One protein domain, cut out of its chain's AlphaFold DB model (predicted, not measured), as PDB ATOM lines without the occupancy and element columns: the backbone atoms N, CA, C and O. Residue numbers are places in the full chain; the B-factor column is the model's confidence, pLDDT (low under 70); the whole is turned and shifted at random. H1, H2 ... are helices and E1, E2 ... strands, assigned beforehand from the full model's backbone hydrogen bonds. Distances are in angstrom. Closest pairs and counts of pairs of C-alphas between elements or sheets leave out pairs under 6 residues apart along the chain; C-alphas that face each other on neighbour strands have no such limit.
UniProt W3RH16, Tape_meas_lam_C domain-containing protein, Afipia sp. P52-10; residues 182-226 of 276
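This is residues 182 to 226 of the 276 residues of the protein "Tape_meas_lam_C domain-containing protein" of Afipia sp. P52-10 (UniProt W3RH16). With little regular structure, this is a flat body of loops and one small hairpin, E1 and E2, from which residues 221 to 226, of which 221 to 224 belong to H1, stick out at one end of the longest axis. Residues 183 to 184, in the long unnamed stretch 182 to 194, pair in parallel with residues 197 to 198 of E1. The 45 printed residues hold E1, E2, then H1, a mixed class with only 17 residues in named elements; the whole is compact, radius of gyration of the C-alphas 10.5 A, spans 32 by 22 by 11 A.

Look first at E1, residues 195 to 199, and E2, residues 205 to 209, antiparallel neighbours at 145 degrees: N 197 and O 207 are within hydrogen-bond range at 2.8 A. In H1, residues 218 to 224, every O i to N i+4 pair is within hydrogen-bond range; H1 and E1 are apart.

Find C-alpha 195 at (140.070, 111.211, 106.392); from there E1 runs 12.2 A. E2 spans 12.0 A and H1 9.6 A, ending at C-alpha 224 (127.107, 133.755, 99.914).

The farthest C-alphas, Ile 182 and Gly 226, are 33.2 A apart. The printed part has no cut and no long link; pLDDT is under 70 at residues 182, 201 to 203 and 224 to 226.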
ATOM      1  N   ILE A 182     144.560 113.337 111.849       67.75
ATOM      2  CA  ILE A 182     143.316 114.067 112.079       67.75
ATOM      3  C   ILE A 182     143.542 115.509 111.621       67.75
ATOM      4  O   ILE A 182     144.440 116.204 112.090       67.75
ATOM      5  N   GLY A 183     142.767 115.927 110.628       74.06
ATOM      6  CA  GLY A 183     142.732 117.288 110.120       74.06
ATOM      7  C   GLY A 183     142.094 118.284 111.068       74.06
ATOM      8  O   GLY A 183     141.265 117.921 111.898       74.06
ATOM      9  N   SER A 184     142.420 119.554 110.873       80.56
ATOM     10  CA  SER A 184     141.644 120.673 111.392       80.56
ATOM     11  C   SER A 184     141.274 121.552 110.203       80.56
ATOM     12  O   SER A 184     142.165 122.104 109.566       80.56
ATOM     13  N   ASN A 185     139.987 121.619 109.865       81.75
ATOM     14  CA  ASN A 185     139.452 122.423 108.763       81.75
ATOM     15  C   ASN A 185     138.278 123.294 109.241       81.75
ATOM     16  O   ASN A 185     137.282 123.455 108.539       81.75
ATOM     17  N   ALA A 186     138.373 123.839 110.456       76.81
ATOM     18  CA  ALA A 186     137.368 124.765 110.979       76.81
ATOM     19  C   ALA A 186     137.286 126.068 110.154       76.81
ATOM     20  O   ALA A 186     136.207 126.633 110.029       76.81
ATOM     21  N   GLU A 187     138.400 126.486 109.546       79.25
ATOM     22  CA  GLU A 187     138.506 127.646 108.642       79.25
ATOM     23  C   GLU A 187     138.086 127.325 107.193       79.25
ATOM     24  O   GLU A 187     138.127 128.187 106.320       79.25
ATOM     25  N   GLY A 188     137.671 126.083 106.926       82.19
ATOM     26  CA  GLY A 188     137.339 125.606 105.589       82.19
ATOM     27  C   GLY A 188     138.539 125.126 104.770       82.19
ATOM     28  O   GLY A 188     139.699 125.260 105.150       82.19
ATOM     29  N   THR A 189     138.248 124.487 103.637       85.25
ATOM     30  CA  THR A 189     139.237 124.048 102.642       85.25
ATOM     31  C   THR A 189     138.531 123.688 101.338       85.25
ATOM     32  O   THR A 189     137.472 123.072 101.366       85.25
ATOM     33  N   ASP A 190     139.118 124.007 100.187       86.38
ATOM     34  CA  ASP A 190     138.525 123.659  98.885       86.38
ATOM     35  C   ASP A 190     138.844 122.235  98.423       86.38
ATOM     36  O   ASP A 190     138.192 121.703  97.528       86.38
ATOM     37  N   ASN A 191     139.860 121.603  99.013       87.81
ATOM     38  CA  ASN A 191     140.313 120.284  98.593       87.81
ATOM     39  C   ASN A 191     140.898 119.512  99.772       87.81
ATOM     40  O   ASN A 191     142.112 119.482  99.999       87.81
ATOM     41  N   TRP A 192     140.017 118.863 100.528       89.94
ATOM     42  CA  TRP A 192     140.439 118.058 101.656       89.94
ATOM     43  C   TRP A 192     141.208 116.815 101.207       89.94
ATOM     44  O   TRP A 192     140.805 116.091 100.296       89.94
ATOM     45  N   ARG A 193     142.303 116.498 101.907       83.25
ATOM     46  CA  ARG A 193     143.126 115.310 101.625       83.25
ATOM     47  C   ARG A 193     142.392 113.979 101.856       83.25
ATOM     48  O   ARG A 193     142.872 112.941 101.406       83.25
ATOM     49  N   GLY A 194     141.243 114.024 102.526       83.81
ATOM     50  CA  GLY A 194     140.472 112.868 102.963       83.81
ATOM     51  C   GLY A 194     140.844 112.415 104.377       83.81
ATOM     52  O   GLY A 194     141.933 112.701 104.874       83.81
ATOM     53  N   GLY A 195     139.925 111.705 105.026       84.69
ATOM     54  CA  GLY A 195     140.070 111.211 106.392       84.69
ATOM     55  C   GLY A 195     139.408 112.110 107.435       84.69
ATOM     56  O   GLY A 195     138.685 113.057 107.110       84.69
ATOM     57  N   LEU A 196     139.661 111.779 108.702       83.69
ATOM     58  CA  LEU A 196     139.091 112.470 109.854       83.69
ATOM     59  C   LEU A 196     139.551 113.923 109.903       83.69
ATOM     60  O   LEU A 196     140.738 114.214 109.772       83.69
ATOM     61  N   THR A 197     138.615 114.830 110.134       84.94
ATOM     62  CA  THR A 197     138.882 116.247 110.322       84.94
ATOM     63  C   THR A 197     137.896 116.873 111.287       84.94
ATOM     64  O   THR A 197     136.718 116.531 111.298       84.94
ATOM     65  N   TRP A 198     138.379 117.842 112.053       83.12
ATOM     66  CA  TRP A 198     137.542 118.760 112.808       83.12
ATOM     67  C   TRP A 198     136.968 119.844 111.889       83.12
ATOM     68  O   TRP A 198     137.696 120.381 111.051       83.12
ATOM     69  N   VAL A 199     135.678 120.142 112.031       81.00
ATOM     70  CA  VAL A 199     134.913 121.173 111.307       81.00
ATOM     71  C   VAL A 199     133.969 121.861 112.304       81.00
ATOM     72  O   VAL A 199     133.628 121.271 113.322       81.00
ATOM     73  N   GLY A 200     133.550 123.099 112.032       75.88
ATOM     74  CA  GLY A 200     132.477 123.767 112.778       75.88
ATOM     75  C   GLY A 200     132.932 124.978 113.598       75.88
ATOM     76  O   GLY A 200     133.747 124.884 114.509       75.88
ATOM     77  N   GLU A 201     132.341 126.139 113.308       66.56
ATOM     78  CA  GLU A 201     132.601 127.407 114.016       66.56
ATOM     79  C   GLU A 201     131.861 127.524 115.361       66.56
ATOM     80  O   GLU A 201     132.124 128.428 116.151       66.56
ATOM     81  N   ARG A 202     130.896 126.632 115.631       59.00
ATOM     82  CA  ARG A 202     130.079 126.614 116.862       59.00
ATOM     83  C   ARG A 202     130.479 125.530 117.858       59.00
ATOM     84  O   ARG A 202     129.800 125.332 118.863       59.00
ATOM     85  N   GLY A 203     131.585 124.858 117.585       59.28
ATOM     86  CA  GLY A 203     132.086 123.742 118.364       59.28
ATOM     87  C   GLY A 203     132.780 122.738 117.445       59.28
ATOM     88  O   GLY A 203     132.439 122.666 116.266       59.28
ATOM     89  N   PRO A 204     133.756 121.981 117.966       74.56
ATOM     90  CA  PRO A 204     134.505 121.015 117.178       74.56
ATOM     91  C   PRO A 204     133.630 119.797 116.842       74.56
ATOM     92  O   PRO A 204     133.377 118.944 117.694       74.56
ATOM     93  N   GLU A 205     133.185 119.698 115.594       80.44
ATOM     94  CA  GLU A 205     132.536 118.513 115.030       80.44
ATOM     95  C   GLU A 205     133.580 117.651 114.318       80.44
ATOM     96  O   GLU A 205     134.374 118.145 113.519       80.44
ATOM     97  N   LEU A 206     133.603 116.349 114.610       82.56
ATOM     98  CA  LEU A 206     134.514 115.411 113.957       82.56
ATOM     99  C   LEU A 206     133.817 114.758 112.762       82.56
ATOM    100  O   LEU A 206     132.836 114.035 112.926       82.56
ATOM    101  N   LEU A 207     134.358 114.971 111.566       79.38
ATOM    102  CA  LEU A 207     133.831 114.439 110.312       79.38
ATOM    103  C   LEU A 207     134.879 113.571 109.619       79.38
ATOM    104  O   LEU A 207     136.057 113.911 109.574       79.38
ATOM    105  N   ASN A 208     134.451 112.450 109.039       87.19
ATOM    106  CA  ASN A 208     135.286 111.662 108.135       87.19
ATOM    107  C   ASN A 208     134.889 111.985 106.695       87.19
ATOM    108  O   ASN A 208     133.814 111.585 106.248       87.19
ATOM    109  N   LEU A 209     135.738 112.727 105.988       86.88
ATOM    110  CA  LEU A 209     135.426 113.225 104.651       86.88
ATOM    111  C   LEU A 209     136.258 112.501 103.585       86.88
ATOM    112  O   LEU A 209     137.422 112.171 103.832       86.88
ATOM    113  N   PRO A 210     135.704 112.256 102.386       88.88
ATOM    114  CA  PRO A 210     136.476 111.727 101.272       88.88
ATOM    115  C   PRO A 210     137.516 112.748 100.785       88.88
ATOM    116  O   PRO A 210     137.439 113.945 101.067       88.88
ATOM    117  N   ARG A 211     138.509 112.267 100.032       89.19
ATOM    118  CA  ARG A 211     139.478 113.139  99.360       89.19
ATOM    119  C   ARG A 211     138.766 113.995  98.308       89.19
ATOM    120  O   ARG A 211     137.915 113.481  97.589       89.19
ATOM    121  N   GLY A 212     139.136 115.268  98.198       86.44
ATOM    122  CA  GLY A 212     138.492 116.222  97.294       86.44
ATOM    123  C   GLY A 212     137.269 116.922  97.880       86.44
ATOM    124  O   GLY A 212     136.633 117.692  97.172       86.44
ATOM    125  N   ALA A 213     136.918 116.663  99.144       87.94
ATOM    126  CA  ALA A 213     135.796 117.342  99.778       87.94
ATOM    127  C   ALA A 213     136.108 118.829 100.001       87.94
ATOM    128  O   ALA A 213     137.174 119.169 100.523       87.94
ATOM    129  N   GLN A 214     135.155 119.688  99.646       90.75
ATOM    130  CA  GLN A 214     135.163 121.101 100.002       90.75
ATOM    131  C   GLN A 214     134.443 121.293 101.342       90.75
ATOM    132  O   GLN A 214     133.367 120.742 101.571       90.75
ATOM    133  N   ILE A 215     135.042 122.086 102.220       88.69
ATOM    134  CA  ILE A 215     134.511 122.489 103.518       88.69
ATOM    135  C   ILE A 215     134.364 124.003 103.454       88.69
ATOM    136  O   ILE A 215     135.361 124.720 103.390       88.69
ATOM    137  N   ILE A 216     133.122 124.483 103.432       84.62
ATOM    138  CA  ILE A 216     132.817 125.913 103.370       84.62
ATOM    139  C   ILE A 216     132.540 126.392 104.800       84.62
ATOM    140  O   ILE A 216     131.635 125.849 105.442       84.62
ATOM    141  N   PRO A 217     133.291 127.377 105.312       84.19
ATOM    142  CA  PRO A 217     133.081 127.895 106.654       84.19
ATOM    143  C   PRO A 217     131.802 128.749 106.700       84.19
ATOM    144  O   PRO A 217     131.307 129.259 105.687       84.19
ATOM    145  N   ASN A 218     131.187 128.832 107.876       79.31
ATOM    146  CA  ASN A 218     129.867 129.431 108.046       79.31
ATOM    147  C   ASN A 218     129.896 130.963 107.875       79.31
ATOM    148  O   ASN A 218     128.889 131.538 107.456       79.31
ATOM    149  N   ASP A 219     131.011 131.637 108.144       80.75
ATOM    150  CA  ASP A 219     131.204 133.044 107.785       80.75
ATOM    151  C   ASP A 219     131.041 133.258 106.270       80.75
ATOM    152  O   ASP A 219     130.239 134.096 105.856       80.75
ATOM    153  N   VAL A 220     131.679 132.435 105.438       79.44
ATOM    154  CA  VAL A 220     131.573 132.519 103.979       79.44
ATOM    155  C   VAL A 220     130.164 132.136 103.511       79.44
ATOM    156  O   VAL A 220     129.590 132.843 102.682       79.44
ATOM    157  N   VAL A 221     129.542 131.098 104.089       78.19
ATOM    158  CA  VAL A 221     128.138 130.744 103.787       78.19
ATOM    159  C   VAL A 221     127.191 131.917 104.063       78.19
ATOM    160  O   VAL A 221     126.273 132.152 103.280       78.19
ATOM    161  N   ARG A 222     127.415 132.708 105.122       75.69
ATOM    162  CA  ARG A 222     126.597 133.901 105.424       75.69
ATOM    163  C   ARG A 222     126.778 135.034 104.417       75.69
ATOM    164  O   ARG A 222     125.840 135.799 104.214       75.69
ATOM    165  N   HIS A 223     127.949 135.143 103.796       70.19
ATOM    166  CA  HIS A 223     128.212 136.138 102.755       70.19
ATOM    167  C   HIS A 223     127.732 135.664 101.373       70.19
ATOM    168  O   HIS A 223     127.317 136.491 100.563       70.19
ATOM    169  N   MET A 224     127.713 134.349 101.116       67.69
ATOM    170  CA  MET A 224     127.107 133.755  99.914       67.69
ATOM    171  C   MET A 224     125.573 133.721  99.983       67.69
ATOM    172  O   MET A 224     124.891 133.884  98.971       67.69
ATOM    173  N   GLY A 225     125.019 133.528 101.181       60.91
ATOM    174  CA  GLY A 225     123.589 133.482 101.468       60.91
ATOM    175  C   GLY A 225     122.961 134.868 101.539       60.91
ATOM    176  O   GLY A 225     122.447 135.243 102.585       60.91
ATOM    177  N   GLY A 226     123.026 135.621 100.437       56.84
ATOM    178  CA  GLY A 226     122.189 136.794 100.180       56.84
ATOM    179  C   GLY A 226     122.033 137.740 101.368       56.84
ATOM    180  O   GLY A 226     120.941 137.867 101.924       56.84
TER     181      GLY A 226